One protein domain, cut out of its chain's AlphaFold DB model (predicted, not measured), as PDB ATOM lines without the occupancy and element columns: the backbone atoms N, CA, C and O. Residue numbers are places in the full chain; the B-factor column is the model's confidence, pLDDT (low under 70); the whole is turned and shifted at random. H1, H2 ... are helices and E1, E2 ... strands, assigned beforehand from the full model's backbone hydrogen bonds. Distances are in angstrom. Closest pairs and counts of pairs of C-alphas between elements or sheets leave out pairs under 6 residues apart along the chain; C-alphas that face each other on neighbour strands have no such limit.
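AT A GLANCE: This is residues 7 to 145 of the 165 residues of the protein "Ferredoxin 2Fe-2S protein (Modular protein)" of Candidatus Sulfopaludibacter sp. SbA4 (UniProt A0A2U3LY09). A small sheet of four strands has one helix, H1, running along one face, and a second helix, H2, packs on H1 at a steep tilt. After H2 the chain goes on through a long link into H3, H4 and H5, and residues 103 to 145 make a loose arm that goes out past one end of the sheet and folds back to it at H5; residues 122 to 127 at its far turn stick out. The printed part has 139 residues, with five named helices and four named strands in the order E1 H1 E2 E3 E4 H2 H3 H4 H5; the class is mixed, helices and strands. The sheet runs E2 E1 E3 E4 and is mixed. The whole is compact, with a radius of gyration of the C-alphas of 15.5 A, but elongated in outline, spanning 51 by 29 by 24 A.

HOW THE PARTS SIT: E1, residues 7 to 11, is an inner strand, parallel to E2, residues 47 to 52, an edge strand; N 8 and O 48 are 2.8 A apart, within hydrogen-bond range. On its other side E1 is antiparallel to E3, residues 63 to 67, with N 9 and O 65 at 2.8 A. E3 and E4, residues 71 to 74, form a hairpin, antiparallel, with N 66 and O 71 at 2.8 A. H1, residues 27 to 40, is on one face of the sheet at a height of 9.8 A, making two layers, a helix over a sheet. It lies over E2 and E1 and runs along the strands, at 4 degrees to E1 on the local plane; the closest C-alphas of H1 and E1, Leu 31 and Val 10, are 6.8 A apart. E1, H1 and E2 form a strand-helix-strand unit, two parallel neighbour strands with a helix between, whose crossover is right-handed. H2, residues 81 to 90, only grazes the sheet and touches H1, the closest C-alphas, Leu 34 and Val 81, 5.9 A apart, at a steep tilt of 47 degrees, the same way. H3, residues 103 to 118, is not on the sheet; H5, residues 138 to 145, only grazes it. H3 and H5 are close but not clearly touching, the closest C-alphas, Arg 107 and Leu 144, 7.7 A apart. H4, residues 126 to 130, touches no helix. Every O i to N i+4 pair is within hydrogen-bond range in H1, H2, H4 and H5, and 11 of 12 in H3.

IN THESE COORDINATES: E1 begins at C-alpha 7 (-16.546, -45.946, 59.495). H1 measures 19.7 A, E2 15.7 A and H3 21.8 A from first to last C-alpha. H5 ends at C-alpha 145 (-32.690, -38.654, 51.467).

THE WHOLE: The C-alphas of Gly 42 and Gly 123, the two farthest apart, are 52.1 A apart. The printed part has no cut. The links E1 to H1 and H2 to H3 are long. Residues 114 to 145 have a pLDDT under 70; the mean of the printed part is 80.7.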
ATOM      1  N   HIS A   7     -16.370 -45.368  60.829       91.94
ATOM      2  CA  HIS A   7     -16.546 -45.946  59.495       91.94
ATOM      3  C   HIS A   7     -16.183 -44.912  58.436       91.94
ATOM      4  O   HIS A   7     -16.909 -43.943  58.209       91.94
ATOM      5  N   VAL A   8     -15.046 -45.127  57.785       93.12
ATOM      6  CA  VAL A   8     -14.496 -44.244  56.762       93.12
ATOM      7  C   VAL A   8     -14.881 -44.765  55.386       93.12
ATOM      8  O   VAL A   8     -14.457 -45.847  54.977       93.12
ATOM      9  N   PHE A   9     -15.644 -43.975  54.639       92.88
ATOM     10  CA  PHE A   9     -15.904 -44.222  53.229       92.88
ATOM     11  C   PHE A   9     -14.954 -43.401  52.367       92.88
ATOM     12  O   PHE A   9     -14.953 -42.174  52.436       92.88
ATOM     13  N   VAL A  10     -14.179 -44.070  51.519       93.62
ATOM     14  CA  VAL A  10     -13.243 -43.435  50.583       93.62
ATOM     15  C   VAL A  10     -13.818 -43.510  49.174       93.62
ATOM     16  O   VAL A  10     -14.210 -44.585  48.721       93.62
ATOM     17  N   CYS A  11     -13.891 -42.380  48.471       91.12
ATOM     18  CA  CYS A  11     -14.360 -42.352  47.086       91.12
ATOM     19  C   CYS A  11     -13.303 -42.948  46.145       91.12
ATOM     20  O   CYS A  11     -12.264 -42.325  45.923       91.12
ATOM     21  N   ASP A  12     -13.584 -44.106  45.548       88.81
ATOM     22  CA  ASP A  12     -12.704 -44.796  44.589       88.81
ATOM     23  C   ASP A  12     -13.230 -44.734  43.146       88.81
ATOM     24  O   ASP A  12     -12.785 -45.471  42.261       88.81
ATOM     25  N   GLN A  13     -14.183 -43.831  42.891       85.56
ATOM     26  CA  GLN A  13     -14.827 -43.713  41.592       85.56
ATOM     27  C   GLN A  13     -13.802 -43.415  40.489       85.56
ATOM     28  O   GLN A  13     -13.240 -42.315  40.423       85.56
ATOM     29  N   GLN A  14     -13.669 -44.364  39.563       83.88
ATOM     30  CA  GLN A  14     -12.966 -44.189  38.300       83.88
ATOM     31  C   GLN A  14     -13.900 -43.602  37.235       83.88
ATOM     32  O   GLN A  14     -15.103 -43.883  37.214       83.88
ATOM     33  N   LYS A  15     -13.341 -42.755  36.372       80.38
ATOM     34  CA  LYS A  15     -13.979 -42.187  35.179       80.38
ATOM     35  C   LYS A  15     -12.951 -42.168  34.036       80.38
ATOM     36  O   LYS A  15     -11.760 -42.298  34.326       80.38
ATOM     37  N   PRO A  16     -13.379 -42.010  32.774       79.25
ATOM     38  CA  PRO A  16     -12.468 -41.880  31.646       79.25
ATOM     39  C   PRO A  16     -11.545 -40.679  31.765       79.25
ATOM     40  O   PRO A  16     -11.775 -39.746  32.542       79.25
ATOM     41  N   GLU A  17     -10.507 -40.715  30.944       76.44
ATOM     42  CA  GLU A  17      -9.516 -39.659  30.848       76.44
ATOM     43  C   GLU A  17     -10.162 -38.299  30.535       76.44
ATOM     44  O   GLU A  17     -11.154 -38.201  29.814       76.44
ATOM     45  N   GLY A  18      -9.627 -37.239  31.141       76.75
ATOM     46  CA  GLY A  18     -10.163 -35.882  31.019       76.75
ATOM     47  C   GLY A  18     -11.376 -35.584  31.905       76.75
ATOM     48  O   GLY A  18     -11.724 -34.415  32.070       76.75
ATOM     49  N   VAL A  19     -11.994 -36.590  32.541       80.69
ATOM     50  CA  VAL A  19     -13.118 -36.370  33.458       80.69
ATOM     51  C   VAL A  19     -12.646 -36.313  34.918       80.69
ATOM     52  O   VAL A  19     -12.074 -37.287  35.418       80.69
ATOM     53  N   PRO A  20     -12.953 -35.237  35.673       83.69
ATOM     54  CA  PRO A  20     -12.622 -35.162  37.091       83.69
ATOM     55  C   PRO A  20     -13.230 -36.323  37.893       83.69
ATOM     56  O   PRO A  20     -14.453 -36.530  37.912       83.69
ATOM     57  N   CYS A  21     -12.370 -37.074  38.581       87.31
ATOM     58  CA  CYS A  21     -12.739 -38.143  39.504       87.31
ATOM     59  C   CYS A  21     -11.679 -38.332  40.594       87.31
ATOM     60  O   CYS A  21     -10.555 -37.844  40.474       87.31
ATOM     61  N   CYS A  22     -12.038 -39.030  41.674       89.69
ATOM     62  CA  CYS A  22     -11.142 -39.215  42.817       89.69
ATOM     63  C   CYS A  22      -9.959 -40.130  42.463       89.69
ATOM     64  O   CYS A  22      -8.832 -39.845  42.859       89.69
ATOM     65  N   THR A  23     -10.171 -41.158  41.638       89.75
ATOM     66  CA  THR A  23      -9.101 -42.075  41.211       89.75
ATOM     67  C   THR A  23      -8.046 -41.375  40.356       89.75
ATOM     68  O   THR A  23      -6.859 -41.534  40.624       89.75
ATOM     69  N   ALA A  24      -8.452 -40.513  39.415       88.56
ATOM     70  CA  ALA A  24      -7.519 -39.692  38.628       88.56
ATOM     71  C   ALA A  24      -6.731 -38.681  39.484       88.56
ATOM     72  O   ALA A  24      -5.690 -38.188  39.060       88.56
ATOM     73  N   ARG A  25      -7.216 -38.381  40.694       91.88
ATOM     74  CA  ARG A  25      -6.592 -37.467  41.663       91.88
ATOM     75  C   ARG A  25      -5.836 -38.191  42.780       91.88
ATOM     76  O   ARG A  25      -5.416 -37.558  43.741       91.88
ATOM     77  N   GLY A  26      -5.652 -39.504  42.664       92.31
ATOM     78  CA  GLY A  26      -4.822 -40.278  43.581       92.31
ATOM     79  C   GLY A  26      -5.553 -40.924  44.763       92.31
ATOM     80  O   GLY A  26      -4.935 -41.214  45.786       92.31
ATOM     81  N   ALA A  27      -6.863 -41.181  44.650       93.12
ATOM     82  CA  ALA A  27      -7.624 -41.855  45.710       93.12
ATOM     83  C   ALA A  27      -7.090 -43.252  46.069       93.12
ATOM     84  O   ALA A  27      -7.198 -43.659  47.222       93.12
ATOM     85  N   GLY A  28      -6.478 -43.967  45.118       94.12
ATOM     86  CA  GLY A  28      -5.846 -45.261  45.390       94.12
ATOM     87  C   GLY A  28      -4.688 -45.139  46.382       94.12
ATOM     88  O   GLY A  28      -4.613 -45.895  47.344       94.12
ATOM     89  N   GLN A  29      -3.827 -44.133  46.211       96.00
ATOM     90  CA  GLN A  29      -2.720 -43.868  47.128       96.00
ATOM     91  C   GLN A  29      -3.220 -43.449  48.515       96.00
ATOM     92  O   GLN A  29      -2.636 -43.851  49.517       96.00
ATOM     93  N   VAL A  30      -4.307 -42.672  48.579       96.56
ATOM     94  CA  VAL A  30      -4.948 -42.292  49.847       96.56
ATOM     95  C   VAL A  30      -5.516 -43.520  50.558       96.56
ATOM     96  O   VAL A  30      -5.277 -43.689  51.749       96.56
ATOM     97  N   LEU A  31      -6.217 -44.404  49.841       95.81
ATOM     98  CA  LEU A  31      -6.786 -45.630  50.404       95.81
ATOM     99  C   LEU A  31      -5.704 -46.546  50.992       95.81
ATOM    100  O   LEU A  31      -5.848 -47.027  52.116       95.81
ATOM    101  N   GLU A  32      -4.619 -46.764  50.250       96.12
ATOM    102  CA  GLU A  32      -3.502 -47.599  50.698       96.12
ATOM    103  C   GLU A  32      -2.760 -46.980  51.886       96.12
ATOM    104  O   GLU A  32      -2.427 -47.684  52.841       96.12
ATOM    105  N   ALA A  33      -2.546 -45.660  51.873       96.50
ATOM    106  CA  ALA A  33      -1.984 -44.951  53.018       96.50
ATOM    107  C   ALA A  33      -2.884 -45.089  54.254       96.50
ATOM    108  O   ALA A  33      -2.381 -45.327  55.347       96.50
ATOM    109  N   LEU A  34      -4.208 -44.999  54.085       96.25
ATOM    110  CA  LEU A  34      -5.161 -45.032  55.194       96.25
ATOM    111  C   LEU A  34      -5.207 -46.421  55.834       96.25
ATOM    112  O   LEU A  34      -5.091 -46.538  57.049       96.25
ATOM    113  N   ARG A  35      -5.271 -47.479  55.019       95.50
ATOM    114  CA  ARG A  35      -5.182 -48.869  55.497       95.50
ATOM    115  C   ARG A  35      -3.868 -49.146  56.221       95.50
ATOM    116  O   ARG A  35      -3.868 -49.777  57.274       95.50
ATOM    117  N   ARG A  36      -2.750 -48.660  55.671       96.56
ATOM    118  CA  ARG A  36      -1.430 -48.819  56.286       96.56
ATOM    119  C   ARG A  36      -1.350 -48.116  57.636       96.56
ATOM    120  O   ARG A  36      -0.914 -48.738  58.594       96.56
ATOM    121  N   GLU A  37      -1.745 -46.849  57.712       96.25
ATOM    122  CA  GLU A  37      -1.664 -46.066  58.951       96.25
ATOM    123  C   GLU A  37      -2.581 -46.621  60.045       96.25
ATOM    124  O   GLU A  37      -2.168 -46.682  61.201       96.25
ATOM    125  N   VAL A  38      -3.787 -47.081  59.688       95.44
ATOM    126  CA  VAL A  38      -4.707 -47.748  60.626       95.44
ATOM    127  C   VAL A  38      -4.070 -49.014  61.210       95.44
ATOM    128  O   VAL A  38      -4.072 -49.183  62.427       95.44
ATOM    129  N   ASN A  39      -3.455 -49.855  60.373       95.06
ATOM    130  CA  ASN A  39      -2.759 -51.065  60.821       95.06
ATOM    131  C   ASN A  39      -1.528 -50.739  61.690       95.06
ATOM    132  O   ASN A  39      -1.410 -51.221  62.810       95.06
ATOM    133  N   VAL A  40      -0.646 -49.842  61.231       95.50
ATOM    134  CA  VAL A  40       0.575 -49.451  61.968       95.50
ATOM    135  C   VAL A  40       0.267 -48.919  63.371       95.50
ATOM    136  O   VAL A  40       1.073 -49.086  64.284       95.50
ATOM    137  N   ARG A  41      -0.895 -48.288  63.555       93.81
ATOM    138  CA  ARG A  41      -1.339 -47.726  64.839       93.81
ATOM    139  C   ARG A  41      -2.222 -48.673  65.655       93.81
ATOM    140  O   ARG A  41      -2.628 -48.288  66.747       93.81
ATOM    141  N   GLY A  42      -2.503 -49.878  65.153       93.62
ATOM    142  CA  GLY A  42      -3.330 -50.876  65.834       93.62
ATOM    143  C   GLY A  42      -4.804 -50.483  65.954       93.62
ATOM    144  O   GLY A  42      -5.454 -50.874  66.913       93.62
ATOM    145  N   LEU A  43      -5.326 -49.691  65.013       93.69
ATOM    146  CA  LEU A  43      -6.697 -49.160  65.036       93.69
ATOM    147  C   LEU A  43      -7.679 -49.992  64.196       93.69
ATOM    148  O   LEU A  43      -8.764 -49.516  63.872       93.69
ATOM    149  N   GLU A  44      -7.305 -51.207  63.795       91.69
ATOM    150  CA  GLU A  44      -8.101 -52.044  62.882       91.69
ATOM    151  C   GLU A  44      -9.465 -52.442  63.470       91.69
ATOM    152  O   GLU A  44     -10.434 -52.567  62.724       91.69
ATOM    153  N   ASP A  45      -9.562 -52.558  64.798       90.88
ATOM    154  CA  ASP A  45     -10.817 -52.837  65.507       90.88
ATOM    155  C   ASP A  45     -11.687 -51.575  65.704       90.88
ATOM    156  O   ASP A  45     -12.895 -51.668  65.929       90.88
ATOM    157  N   GLU A  46     -11.097 -50.379  65.593       91.00
ATOM    158  CA  GLU A  46     -11.785 -49.098  65.793       91.00
ATOM    159  C   GLU A  46     -12.194 -48.423  64.478       91.00
ATOM    160  O   GLU A  46     -13.212 -47.731  64.441       91.00
ATOM    161  N   VAL A  47     -11.421 -48.599  63.403       94.12
ATOM    162  CA  VAL A  47     -11.578 -47.860  62.144       94.12
ATOM    163  C   VAL A  47     -11.837 -48.820  60.988       94.12
ATOM    164  O   VAL A  47     -10.922 -49.413  60.415       94.12
ATOM    165  N   GLN A  48     -13.093 -48.895  60.553       93.19
ATOM    166  CA  GLN A  48     -13.453 -49.617  59.339       93.19
ATOM    167  C   GLN A  48     -13.289 -48.714  58.120       93.19
ATOM    168  O   GLN A  48     -13.944 -47.682  57.991       93.19
ATOM    169  N   VAL A  49     -12.475 -49.147  57.161       93.81
ATOM    170  CA  VAL A  49     -12.295 -48.457  55.877       93.81
ATOM    171  C   VAL A  49     -13.102 -49.180  54.806       93.81
ATOM    172  O   VAL A  49     -13.013 -50.398  54.662       93.81
ATOM    173  N   THR A  50     -13.910 -48.458  54.039       90.81
ATOM    174  CA  THR A  50     -14.725 -49.012  52.952       90.81
ATOM    175  C   THR A  50     -14.633 -48.113  51.731       90.81
ATOM    176  O   THR A  50     -14.669 -46.891  51.846       90.81
ATOM    177  N   THR A  51     -14.504 -48.696  50.545       90.12
ATOM    178  CA  THR A  51     -14.559 -47.901  49.320       90.12
ATOM    179  C   THR A  51     -15.998 -47.643  48.906       90.12
ATOM    180  O   THR A  51     -16.911 -48.421  49.190       90.12
ATOM    181  N   CYS A  52     -16.221 -46.514  48.248       85.50
ATOM    182  CA  CYS A  52     -17.528 -46.146  47.751       85.50
ATOM    183  C   CYS A  52     -17.439 -45.424  46.413       85.50
ATOM    184  O   CYS A  52     -16.435 -44.795  46.077       85.50
ATOM    185  N   GLY A  53     -18.547 -45.477  45.673       83.69
ATOM    186  CA  GLY A  53     -18.686 -44.728  44.436       83.69
ATOM    187  C   GLY A  53     -18.784 -43.216  44.666       83.69
ATOM    188  O   GLY A  53     -18.565 -42.705  45.762       83.69
ATOM    189  N   SER A  54     -19.131 -42.475  43.615       84.75
ATOM    190  CA  SER A  54     -19.042 -41.011  43.630       84.75
ATOM    191  C   SER A  54     -19.789 -40.363  44.804       84.75
ATOM    192  O   SER A  54     -21.001 -40.537  44.979       84.75
ATOM    193  N   LEU A  55     -19.058 -39.536  45.554       85.44
ATOM    194  CA  LEU A  55     -19.592 -38.662  46.601       85.44
ATOM    195  C   LEU A  55     -20.168 -37.343  46.045       85.44
ATOM    196  O   LEU A  55     -20.746 -36.567  46.793       85.44
ATOM    197  N   GLY A  56     -20.042 -37.080  44.737       81.88
ATOM    198  CA  GLY A  56     -20.545 -35.851  44.101       81.88
ATOM    199  C   GLY A  56     -19.601 -34.643  44.178       81.88
ATOM    200  O   GLY A  56     -19.945 -33.581  43.681       81.88
ATOM    201  N   LEU A  57     -18.395 -34.806  44.728       86.50
ATOM    202  CA  LEU A  57     -17.407 -33.731  44.932       86.50
ATOM    203  C   LEU A  57     -16.132 -33.961  44.110       86.50
ATOM    204  O   LEU A  57     -15.015 -33.737  44.567       86.50
ATOM    205  N   CYS A  58     -16.274 -34.499  42.896       85.12
ATOM    206  CA  CYS A  58     -15.137 -34.976  42.101       85.12
ATOM    207  C   CYS A  58     -14.094 -33.887  41.782       85.12
ATOM    208  O   CYS A  58     -12.923 -34.215  41.599       85.12
ATOM    209  N   GLU A  59     -14.500 -32.618  41.732       86.50
ATOM    210  CA  GLU A  59     -13.603 -31.478  41.495       86.50
ATOM    211  C   GLU A  59     -12.676 -31.190  42.679       86.50
ATOM    212  O   GLU A  59     -11.555 -30.723  42.486       86.50
ATOM    213  N   ASN A  60     -13.108 -31.563  43.881       89.19
ATOM    214  CA  ASN A  60     -12.383 -31.381  45.132       89.19
ATOM    215  C   ASN A  60     -11.779 -32.700  45.645       89.19
ATOM    216  O   ASN A  60     -11.415 -32.798  46.807       89.19
ATOM    217  N   GLY A  61     -11.699 -33.746  44.812       87.94
ATOM    218  CA  GLY A  61     -11.183 -35.053  45.234       87.94
ATOM    219  C   GLY A  61      -9.662 -35.094  45.451       87.94
ATOM    220  O   GLY A  61      -8.960 -34.206  44.959       87.94
ATOM    221  N   PRO A  62      -9.136 -36.159  46.089       94.44
ATOM    222  CA  PRO A  62      -9.849 -37.296  46.695       94.44
ATOM    223  C   PRO A  62     -10.738 -36.909  47.886       94.44
ATOM    224  O   PRO A  62     -10.405 -36.004  48.646       94.44
ATOM    225  N   ASN A  63     -11.879 -37.589  48.026       93.44
ATOM    226  CA  ASN A  63     -12.870 -37.296  49.066       93.44
ATOM    227  C   ASN A  63     -13.119 -38.519  49.946       93.44
ATOM    228  O   ASN A  63     -13.183 -39.644  49.435       93.44
ATOM    229  N   LEU A  64     -13.339 -38.279  51.234       93.00
ATOM    230  CA  LEU A  64     -13.720 -39.301  52.201       93.00
ATOM    231  C   LEU A  64     -14.736 -38.755  53.211       93.00
ATOM    232  O   LEU A  64     -14.768 -37.556  53.481       93.00
ATOM    233  N   VAL A  65     -15.583 -39.634  53.741       91.44
ATOM    234  CA  VAL A  65     -16.562 -39.304  54.787       91.44
ATOM    235  C   VAL A  65     -16.408 -40.262  55.961       91.44
ATOM    236  O   VAL A  65     -16.251 -41.465  55.760       91.44
ATOM    237  N   VAL A  66     -16.431 -39.720  57.175       91.06
ATOM    238  CA  VAL A  66     -16.255 -40.455  58.430       91.06
ATOM    239  C   VAL A  66     -17.570 -40.458  59.201       91.06
ATOM    240  O   VAL A  66     -18.084 -39.404  59.568       91.06
ATOM    241  N   TYR A  67     -18.103 -41.645  59.472       88.44
ATOM    242  CA  TYR A  67     -19.223 -41.864  60.389       88.44
ATOM    243  C   TYR A  67     -18.724 -42.390  61.741       88.44
ATOM    244  O   TYR A  67     -17.666 -43.019  61.768       88.44
ATOM    245  N   PRO A  68     -19.460 -42.175  62.850       85.69
ATOM    246  CA  PRO A  68     -20.805 -41.584  62.953       85.69
ATOM    247  C   PRO A  68     -20.852 -40.048  62.936       85.69
ATOM    248  O   PRO A  68     -21.936 -39.484  62.834       85.69
ATOM    249  N   GLU A  69     -19.710 -39.368  63.024       83.12
ATOM    250  CA  GLU A  69     -19.650 -37.902  63.151       83.12
ATOM    251  C   GLU A  69     -20.152 -37.157  61.909       83.12
ATOM    252  O   GLU A  69     -20.569 -36.002  61.996       83.12
ATOM    253  N   GLY A  70     -20.106 -37.808  60.747       85.25
ATOM    254  CA  GLY A  70     -20.475 -37.203  59.480       85.25
ATOM    255  C   GLY A  70     -19.432 -36.203  58.976       85.25
ATOM    256  O   GLY A  70     -19.775 -35.233  58.312       85.25
ATOM    257  N   ILE A  71     -18.151 -36.391  59.285       87.25
ATOM    258  CA  ILE A  71     -17.113 -35.458  58.837       87.25
ATOM    259  C   ILE A  71     -16.738 -35.754  57.389       87.25
ATOM    260  O   ILE A  71     -16.420 -36.888  57.039       87.25
ATOM    261  N   TRP A  72     -16.749 -34.716  56.556       90.38
ATOM    262  CA  TRP A  72     -16.358 -34.790  55.153       90.38
ATOM    263  C   TRP A  72     -14.996 -34.155  54.951       90.38
ATOM    264  O   TRP A  72     -14.788 -32.986  55.273       90.38
ATOM    265  N   TYR A  73     -14.102 -34.919  54.344       92.38
ATOM    266  CA  TYR A  73     -12.779 -34.476  53.957       92.38
ATOM    267  C   TYR A  73     -12.675 -34.423  52.437       92.38
ATOM    268  O   TYR A  73     -13.051 -35.370  51.736       92.38
ATOM    269  N   SER A  74     -12.128 -33.322  51.937       92.75
ATOM    270  CA  SER A  74     -11.903 -33.081  50.512       92.75
ATOM    271  C   SER A  74     -10.457 -32.668  50.267       92.75
ATOM    272  O   SER A  74      -9.818 -32.062  51.121       92.75
ATOM    273  N   GLY A  75      -9.938 -32.989  49.084       93.50
ATOM    274  CA  GLY A  75      -8.575 -32.659  48.677       93.50
ATOM    275  C   GLY A  75      -7.511 -33.438  49.444       93.50
ATOM    276  O   GLY A  75      -6.392 -32.955  49.585       93.50
ATOM    277  N   VAL A  76      -7.860 -34.619  49.959       95.56
ATOM    278  CA  VAL A  76      -6.960 -35.412  50.799       95.56
ATOM    279  C   VAL A  76      -5.821 -35.964  49.955       95.56
ATOM    280  O   VAL A  76      -6.048 -36.648  48.956       95.56
ATOM    281  N   THR A  77      -4.590 -35.713  50.382       95.75
ATOM    282  CA  THR A  77      -3.394 -36.302  49.785       95.75
ATOM    283  C   THR A  77      -2.874 -37.455  50.647       95.75
ATOM    284  O   THR A  77      -3.162 -37.522  51.843       95.75
ATOM    285  N   PRO A  78      -2.054 -38.366  50.093       94.62
ATOM    286  CA  PRO A  78      -1.441 -39.435  50.884       94.62
ATOM    287  C   PRO A  78      -0.586 -38.922  52.056       94.62
ATOM    288  O   PRO A  78      -0.434 -39.627  53.047       94.62
ATOM    289  N   ALA A  79      -0.045 -37.703  51.954       95.19
ATOM    290  CA  ALA A  79       0.748 -37.079  53.011       95.19
ATOM    291  C   ALA A  79      -0.105 -36.578  54.188       95.19
ATOM    292  O   ALA A  79       0.407 -36.460  55.297       95.19
ATOM    293  N   ASP A  80      -1.395 -36.325  53.961       95.75
ATOM    294  CA  ASP A  80      -2.330 -35.879  54.997       95.75
ATOM    295  C   ASP A  80      -2.859 -37.046  55.842       95.75
ATOM    296  O   ASP A  80      -3.335 -36.865  56.959       95.75
ATOM    297  N   VAL A  81      -2.785 -38.269  55.316       96.00
ATOM    298  CA  VAL A  81      -3.365 -39.452  55.958       96.00
ATOM    299  C   VAL A  81      -2.790 -39.735  57.355       96.00
ATOM    300  O   VAL A  81      -3.589 -39.964  58.264       96.00
ATOM    301  N   PRO A  82      -1.464 -39.681  57.594       95.12
ATOM    302  CA  PRO A  82      -0.923 -39.878  58.939       95.12
ATOM    303  C   PRO A  82      -1.406 -38.824  59.943       95.12
ATOM    304  O   PRO A  82      -1.544 -39.128  61.128       95.12
ATOM    305  N   GLU A  83      -1.661 -37.592  59.484       94.75
ATOM    306  CA  GLU A  83      -2.247 -36.532  60.308       94.75
ATOM    307  C   GLU A  83      -3.691 -36.878  60.662       94.75
ATOM    308  O   GLU A  83      -4.007 -36.916  61.845       94.75
ATOM    309  N   ILE A  84      -4.521 -37.219  59.668       94.19
ATOM    310  CA  ILE A  84      -5.930 -37.591  59.872       94.19
ATOM    311  C   ILE A  84      -6.045 -38.768  60.842       94.19
ATOM    312  O   ILE A  84      -6.797 -38.697  61.806       94.19
ATOM    313  N   VAL A  85      -5.286 -39.846  60.633       95.06
ATOM    314  CA  VAL A  85      -5.391 -41.039  61.485       95.06
ATOM    315  C   VAL A  85      -4.953 -40.737  62.919       95.06
ATOM    316  O   VAL A  85      -5.607 -41.181  63.861       95.06
ATOM    317  N   ARG A  86      -3.881 -39.955  63.105       94.38
ATOM    318  CA  ARG A  86      -3.423 -39.556  64.441       94.38
ATOM    319  C   ARG A  86      -4.424 -38.619  65.117       94.38
ATOM    320  O   ARG A  86      -4.922 -38.933  66.190       94.38
ATOM    321  N   SER A  87      -4.703 -37.469  64.508       91.94
ATOM    322  CA  SER A  87      -5.487 -36.425  65.159       91.94
ATOM    323  C   SER A  87      -6.943 -36.854  65.295       91.94
ATOM    324  O   SER A  87      -7.514 -36.750  66.372       91.94
ATOM    325  N   HIS A  88      -7.551 -37.385  64.234       93.62
ATOM    326  CA  HIS A  88      -8.982 -37.666  64.227       93.62
ATOM    327  C   HIS A  88      -9.289 -38.984  64.930       93.62
ATOM    328  O   HIS A  88     -10.039 -38.991  65.903       93.62
ATOM    329  N   PHE A  89      -8.689 -40.092  64.488       92.44
ATOM    330  CA  PHE A  89      -9.077 -41.413  64.995       92.44
ATOM    331  C   PHE A  89      -8.473 -41.743  66.365       92.44
ATOM    332  O   PHE A  89      -9.142 -42.406  67.154       92.44
ATOM    333  N   GLN A  90      -7.263 -41.266  66.689       89.50
ATOM    334  CA  GLN A  90      -6.677 -41.488  68.024       89.50
ATOM    335  C   GLN A  90      -7.030 -40.377  69.016       89.50
ATOM    336  O   GLN A  90      -7.457 -40.668  70.132       89.50
ATOM    337  N   GLU A  91      -6.848 -39.111  68.633       90.38
ATOM    338  CA  GLU A  91      -6.970 -37.970  69.557       90.38
ATOM    339  C   GLU A  91      -8.372 -37.332  69.563       90.38
ATOM    340  O   GLU A  91      -8.671 -36.523  70.440       90.38
ATOM    341  N   GLY A  92      -9.250 -37.675  68.611       87.69
ATOM    342  CA  GLY A  92     -10.590 -37.085  68.489       87.69
ATOM    343  C   GLY A  92     -10.609 -35.637  67.976       87.69
ATOM    344  O   GLY A  92     -11.622 -34.956  68.108       87.69
ATOM    345  N   THR A  93      -9.504 -35.152  67.408       90.00
ATOM    346  CA  THR A  93      -9.330 -33.784  66.897       90.00
ATOM    347  C   THR A  93      -9.292 -33.762  65.366       90.00
ATOM    348  O   THR A  93      -8.463 -34.414  64.725       90.00
ATOM    349  N   LEU A  94     -10.178 -32.982  64.747       89.62
ATOM    350  CA  LEU A  94     -10.297 -32.930  63.289       89.62
ATOM    351  C   LEU A  94      -9.128 -32.176  62.639       89.62
ATOM    352  O   LEU A  94      -8.725 -31.113  63.102       89.62
ATOM    353  N   ALA A  95      -8.650 -32.671  61.494       89.25
ATOM    354  CA  ALA A  95      -7.751 -31.920  60.617       89.25
ATOM    355  C   ALA A  95      -8.513 -30.795  59.877       89.25
ATOM    356  O   ALA A  95      -8.868 -30.939  58.706       89.25
ATOM    357  N   GLU A  96      -8.792 -29.682  60.568       86.38
ATOM    358  CA  GLU A  96      -9.696 -28.593  60.137       86.38
ATOM    359  C   GLU A  96      -9.433 -28.074  58.716       86.38
ATOM    360  O   GLU A  96     -10.373 -27.762  57.989       86.38
ATOM    361  N   ARG A  97      -8.167 -28.045  58.282       90.75
ATOM    362  CA  ARG A  97      -7.766 -27.606  56.934       90.75
ATOM    363  C   ARG A  97      -8.450 -28.389  55.807       90.75
ATOM    364  O   ARG A  97      -8.649 -27.845  54.725       90.75
ATOM    365  N   LEU A  98      -8.742 -29.666  56.036       89.50
ATOM    366  CA  LEU A  98      -9.294 -30.580  55.031       89.50
ATOM    367  C   LEU A  98     -10.803 -30.797  55.198       89.50
ATOM    368  O   LEU A  98     -11.437 -31.387  54.319       89.50
ATOM    369  N   VAL A  99     -11.374 -30.343  56.318       89.31
ATOM    370  CA  VAL A  99     -12.785 -30.545  56.650       89.31
ATOM    371  C   VAL A  99     -13.666 -29.577  55.869       89.31
ATOM    372  O   VAL A  99     -13.436 -28.371  55.814       89.31
ATOM    373  N   ARG A 100     -14.751 -30.108  55.309       84.38
ATOM    374  CA  ARG A 100     -15.855 -29.322  54.757       84.38
ATOM    375  C   ARG A 100     -16.803 -28.933  55.892       84.38
ATOM    376  O   ARG A 100     -17.631 -29.736  56.308       84.38
ATOM    377  N   THR A 101     -16.659 -27.712  56.396       78.31
ATOM    378  CA  THR A 101     -17.350 -27.234  57.608       78.31
ATOM    379  C   THR A 101     -18.798 -26.801  57.388       78.31
ATOM    380  O   THR A 101     -19.584 -26.867  58.327       78.31
ATOM    381  N   ASP A 102     -19.174 -26.380  56.176       80.31
ATOM    382  CA  ASP A 102     -20.548 -25.970  55.861       80.31
ATOM    383  C   ASP A 102     -21.318 -27.099  55.151       80.31
ATOM    384  O   ASP A 102     -21.139 -27.323  53.943       80.31
ATOM    385  N   PRO A 103     -22.201 -27.814  55.865       74.94
ATOM    386  CA  PRO A 103     -22.979 -28.889  55.270       74.94
ATOM    387  C   PRO A 103     -24.064 -28.439  54.300       74.94
ATOM    388  O   PRO A 103     -24.435 -29.213  53.419       74.94
ATOM    389  N   ALA A 104     -24.604 -27.227  54.444       77.50
ATOM    390  CA  ALA A 104     -25.627 -26.726  53.537       77.50
ATOM    391  C   ALA A 104     -25.005 -26.443  52.166       77.50
ATOM    392  O   ALA A 104     -25.545 -26.866  51.140       77.50
ATOM    393  N   VAL A 105     -23.823 -25.823  52.160       81.88
ATOM    394  CA  VAL A 105     -23.018 -25.613  50.951       81.88
ATOM    395  C   VAL A 105     -22.583 -26.948  50.357       81.88
ATOM    396  O   VAL A 105     -22.762 -27.170  49.160       81.88
ATOM    397  N   LEU A 106     -22.079 -27.870  51.182       82.38
ATOM    398  CA  LEU A 106     -21.685 -29.208  50.742       82.38
ATOM    399  C   LEU A 106     -22.843 -29.954  50.071       82.38
ATOM    400  O   LEU A 106     -22.693 -30.495  48.976       82.38
ATOM    401  N   ARG A 107     -24.020 -29.951  50.699       79.50
ATOM    402  CA  ARG A 107     -25.229 -30.583  50.168       79.50
ATOM    403  C   ARG A 107     -25.666 -29.936  48.857       79.50
ATOM    404  O   ARG A 107     -25.967 -30.658  47.908       79.50
ATOM    405  N   ALA A 108     -25.701 -28.606  48.788       81.50
ATOM    406  CA  ALA A 108     -26.060 -27.884  47.571       81.50
ATOM    407  C   ALA A 108     -25.093 -28.200  46.418       81.50
ATOM    408  O   ALA A 108     -25.536 -28.447  45.294       81.50
ATOM    409  N   GLU A 109     -23.791 -28.274  46.705       83.75
ATOM    410  CA  GLU A 109     -22.754 -28.660  45.745       83.75
ATOM    411  C   GLU A 109     -22.959 -30.101  45.259       83.75
ATOM    412  O   GLU A 109     -23.023 -30.340  44.054       83.75
ATOM    413  N   ILE A 110     -23.167 -31.063  46.168       80.31
ATOM    414  CA  ILE A 110     -23.422 -32.467  45.806       80.31
ATOM    415  C   ILE A 110     -24.680 -32.597  44.939       80.31
ATOM    416  O   ILE A 110     -24.672 -33.343  43.960       80.31
ATOM    417  N   LEU A 111     -25.765 -31.895  45.276       77.56
ATOM    418  CA  LEU A 111     -27.013 -31.944  44.509       77.56
ATOM    419  C   LEU A 111     -26.841 -31.337  43.114       77.56
ATOM    420  O   LEU A 111     -27.273 -31.942  42.131       77.56
ATOM    421  N   THR A 112     -26.148 -30.204  43.016       76.44
ATOM    422  CA  THR A 112     -25.834 -29.550  41.738       76.44
ATOM    423  C   THR A 112     -24.971 -30.462  40.867       76.44
ATOM    424  O   THR A 112     -25.308 -30.741  39.714       76.44
ATOM    425  N   ASN A 113     -23.920 -31.033  41.449       75.56
ATOM    426  CA  ASN A 113     -23.009 -31.944  40.767       75.56
ATOM    427  C   ASN A 113     -23.653 -33.296  40.450       75.56
ATOM    428  O   ASN A 113     -23.214 -33.982  39.539       75.56
ATOM    429  N   ARG A 114     -24.705 -33.726  41.148       66.25
ATOM    430  CA  ARG A 114     -25.484 -34.897  40.717       66.25
ATOM    431  C   ARG A 114     -26.389 -34.546  39.545       66.25
ATOM    432  O   ARG A 114     -26.444 -35.308  38.589       66.25
ATOM    433  N   PHE A 115     -27.052 -33.393  39.578       52.81
ATOM    434  CA  PHE A 115     -27.976 -32.971  38.527       52.81
ATOM    435  C   PHE A 115     -27.287 -32.783  37.167       52.81
ATOM    436  O   PHE A 115     -27.761 -33.310  36.162       52.81
ATOM    437  N   VAL A 116     -26.115 -32.134  37.145       49.47
ATOM    438  CA  VAL A 116     -25.303 -31.931  35.925       49.47
ATOM    439  C   VAL A 116     -24.905 -33.259  35.261       49.47
ATOM    440  O   VAL A 116     -24.760 -33.342  34.039       49.47
ATOM    441  N   TRP A 117     -24.752 -34.322  36.053       47.25
ATOM    442  CA  TRP A 117     -24.316 -35.625  35.559       47.25
ATOM    443  C   TRP A 117     -25.474 -36.590  35.263       47.25
ATOM    444  O   TRP A 117     -25.329 -37.404  34.352       47.25
ATOM    445  N   SER A 118     -26.619 -36.446  35.942       43.28
ATOM    446  CA  SER A 118     -27.861 -37.200  35.695       43.28
ATOM    447  C   SER A 118     -28.653 -36.715  34.472       43.28
ATOM    448  O   SER A 118     -29.470 -37.467  33.952       43.28
ATOM    449  N   GLY A 119     -28.456 -35.463  34.037       38.97
ATOM    450  CA  GLY A 119     -29.275 -34.840  32.989       38.97
ATOM    451  C   GLY A 119     -28.811 -35.056  31.546       38.97
ATOM    452  O   GLY A 119     -29.583 -34.784  30.633       38.97
ATOM    453  N   GLY A 120     -27.577 -35.530  31.330       44.50
ATOM    454  CA  GLY A 120     -26.927 -35.495  30.011       44.50
ATOM    455  C   GLY A 120     -26.740 -34.060  29.489       44.50
ATOM    456  O   GLY A 120     -27.497 -33.145  29.813       44.50
ATOM    457  N   ARG A 121     -25.707 -33.805  28.686       45.03
ATOM    458  CA  ARG A 121     -25.657 -32.561  27.894       45.03
ATOM    459  C   ARG A 121     -26.397 -32.785  26.578       45.03
ATOM    460  O   ARG A 121     -26.323 -33.866  25.997       45.03
ATOM    461  N   ALA A 122     -27.090 -31.759  26.088       37.22
ATOM    462  CA  ALA A 122     -27.677 -31.795  24.752       37.22
ATOM    463  C   ALA A 122     -26.571 -32.080  23.714       37.22
ATOM    464  O   ALA A 122     -25.641 -31.285  23.581       37.22
ATOM    465  N   GLY A 123     -26.665 -33.222  23.022       46.94
ATOM    466  CA  GLY A 123     -25.708 -33.659  21.995       46.94
ATOM    467  C   GLY A 123     -24.743 -34.794  22.378       46.94
ATOM    468  O   GLY A 123     -23.839 -35.071  21.597       46.94
ATOM    469  N   GLU A 124     -24.895 -35.451  23.533       49.31
ATOM    470  CA  GLU A 124     -24.002 -36.551  23.960       49.31
ATOM    471  C   GLU A 124     -24.352 -37.926  23.359       49.31
ATOM    472  O   GLU A 124     -25.525 -38.279  23.202       49.31
ATOM    473  N   THR A 125     -23.318 -38.720  23.054       50.50
ATOM    474  CA  THR A 125     -23.450 -40.060  22.458       50.50
ATOM    475  C   THR A 125     -23.819 -41.126  23.505       50.50
ATOM    476  O   THR A 125     -23.602 -40.923  24.699       50.50
ATOM    477  N   PRO A 126     -24.371 -42.291  23.113       51.97
ATOM    478  CA  PRO A 126     -24.650 -43.398  24.040       51.97
ATOM    479  C   PRO A 126     -23.411 -43.933  24.784       51.97
ATOM    480  O   PRO A 126     -23.525 -44.426  25.902       51.97
ATOM    481  N   GLU A 127     -22.222 -43.799  24.197       51.75
ATOM    482  CA  GLU A 127     -20.940 -44.170  24.813       51.75
ATOM    483  C   GLU A 127     -20.558 -43.178  25.926       51.75
ATOM    484  O   GLU A 127     -20.176 -43.591  27.023       51.75
ATOM    485  N   ASP A 128     -20.799 -41.878  25.707       49.19
ATOM    486  CA  ASP A 128     -20.703 -40.834  26.742       49.19
ATOM    487  C   ASP A 128     -21.698 -41.055  27.895       49.19
ATOM    488  O   ASP A 128     -21.454 -40.619  29.023       49.19
ATOM    489  N   GLN A 129     -22.816 -41.743  27.639       51.22
ATOM    490  CA  GLN A 129     -23.820 -42.091  28.650       51.22
ATOM    491  C   GLN A 129     -23.408 -43.313  29.491       51.22
ATOM    492  O   GLN A 129     -23.656 -43.325  30.697       51.22
ATOM    493  N   ASP A 130     -22.736 -44.312  28.909       47.00
ATOM    494  CA  ASP A 130     -22.296 -45.523  29.630       47.00
ATOM    495  C   ASP A 130     -21.062 -45.255  30.515       47.00
ATOM    496  O   ASP A 130     -20.960 -45.745  31.642       47.00
ATOM    497  N   ILE A 131     -20.196 -44.325  30.092       47.84
ATOM    498  CA  ILE A 131     -19.144 -43.699  30.915       47.84
ATOM    499  C   ILE A 131     -19.705 -43.096  32.222       47.84
ATOM    500  O   ILE A 131     -19.021 -43.020  33.250       47.84
ATOM    501  N   ARG A 132     -20.960 -42.643  32.176       48.81
ATOM    502  CA  ARG A 132     -21.680 -41.982  33.266       48.81
ATOM    503  C   ARG A 132     -22.587 -42.922  34.052       48.81
ATOM    504  O   ARG A 132     -23.441 -42.440  34.800       48.81
ATOM    505  N   ARG A 133     -22.399 -44.245  33.967       50.34
ATOM    506  CA  ARG A 133     -23.029 -45.226  34.871       50.34
ATOM    507  C   ARG A 133     -22.431 -45.097  36.280       50.34
ATOM    508  O   ARG A 133     -21.770 -45.980  36.818       50.34
ATOM    509  N   TYR A 134     -22.625 -43.921  36.865       56.41
ATOM    510  CA  TYR A 134     -22.173 -43.534  38.180       56.41
ATOM    511  C   TYR A 134     -22.915 -44.381  39.188       56.41
ATOM    512  O   TYR A 134     -24.141 -44.334  39.267       56.41
ATOM    513  N   ARG A 135     -22.169 -45.135  39.994       58.66
ATOM    514  CA  ARG A 135     -22.700 -45.631  41.256       58.66
ATOM    515  C   ARG A 135     -22.525 -44.490  42.249       58.66
ATOM    516  O   ARG A 135     -21.407 -44.286  42.717       58.66
ATOM    517  N   PRO A 136     -23.562 -43.690  42.547       64.00
ATOM    518  CA  PRO A 136     -23.469 -42.807  43.692       64.00
ATOM    519  C   PRO A 136     -23.166 -43.649  44.932       64.00
ATOM    520  O   PRO A 136     -23.644 -44.780  45.051       64.00
ATOM    521  N   CYS A 137     -22.395 -43.103  45.870       65.12
ATOM    522  CA  CYS A 137     -22.258 -43.747  47.169       65.12
ATOM    523  C   CYS A 137     -23.660 -43.928  47.781       65.12
ATOM    524  O   CYS A 137     -24.430 -42.965  47.898       65.12
ATOM    525  N   VAL A 138     -24.021 -45.175  48.102       58.41
ATOM    526  CA  VAL A 138     -25.348 -45.522  48.636       58.41
ATOM    527  C   VAL A 138     -25.542 -44.854  49.993       58.41
ATOM    528  O   VAL A 138     -26.599 -44.276  50.215       58.41
ATOM    529  N   SER A 139     -24.499 -44.816  50.827       58.12
ATOM    530  CA  SER A 139     -24.503 -44.134  52.126       58.12
ATOM    531  C   SER A 139     -24.829 -42.647  51.985       58.12
ATOM    532  O   SER A 139     -25.753 -42.171  52.628       58.12
ATOM    533  N   VAL A 140     -24.185 -41.936  51.050       60.44
ATOM    534  CA  VAL A 140     -24.508 -40.522  50.764       60.44
ATOM    535  C   VAL A 140     -25.913 -40.361  50.198       60.44
ATOM    536  O   VAL A 140     -26.593 -39.387  50.482       60.44
ATOM    537  N   SER A 141     -26.370 -41.294  49.368       57.25
ATOM    538  CA  SER A 141     -27.709 -41.205  48.771       57.25
ATOM    539  C   SER A 141     -28.805 -41.406  49.821       57.25
ATOM    540  O   SER A 141     -29.800 -40.685  49.807       57.25
ATOM    541  N   LEU A 142     -28.594 -42.344  50.750       56.88
ATOM    542  CA  LEU A 142     -29.458 -42.578  51.902       56.88
ATOM    543  C   LEU A 142     -29.457 -41.368  52.827       56.88
ATOM    544  O   LEU A 142     -30.521 -40.841  53.130       56.88
ATOM    545  N   ASP A 143     -28.284 -40.873  53.187       60.66
ATOM    546  CA  ASP A 143     -28.124 -39.746  54.093       60.66
ATOM    547  C   ASP A 143     -28.703 -38.432  53.522       60.66
ATOM    548  O   ASP A 143     -29.476 -37.738  54.188       60.66
ATOM    549  N   LEU A 144     -28.504 -38.164  52.224       58.50
ATOM    550  CA  LEU A 144     -29.174 -37.056  51.536       58.50
ATOM    551  C   LEU A 144     -30.706 -37.179  51.562       58.50
ATOM    552  O   LEU A 144     -31.390 -36.153  51.615       58.50
ATOM    553  N   SER A 145     -31.244 -38.400  51.503       53.31
ATOM    554  CA  SER A 145     -32.690 -38.654  51.467       53.31
ATOM    555  C   SER A 145     -33.351 -38.683  52.849       53.31
ATOM    556  O   SER A 145     -34.486 -38.236  52.986       53.31
TER     557      SER A 145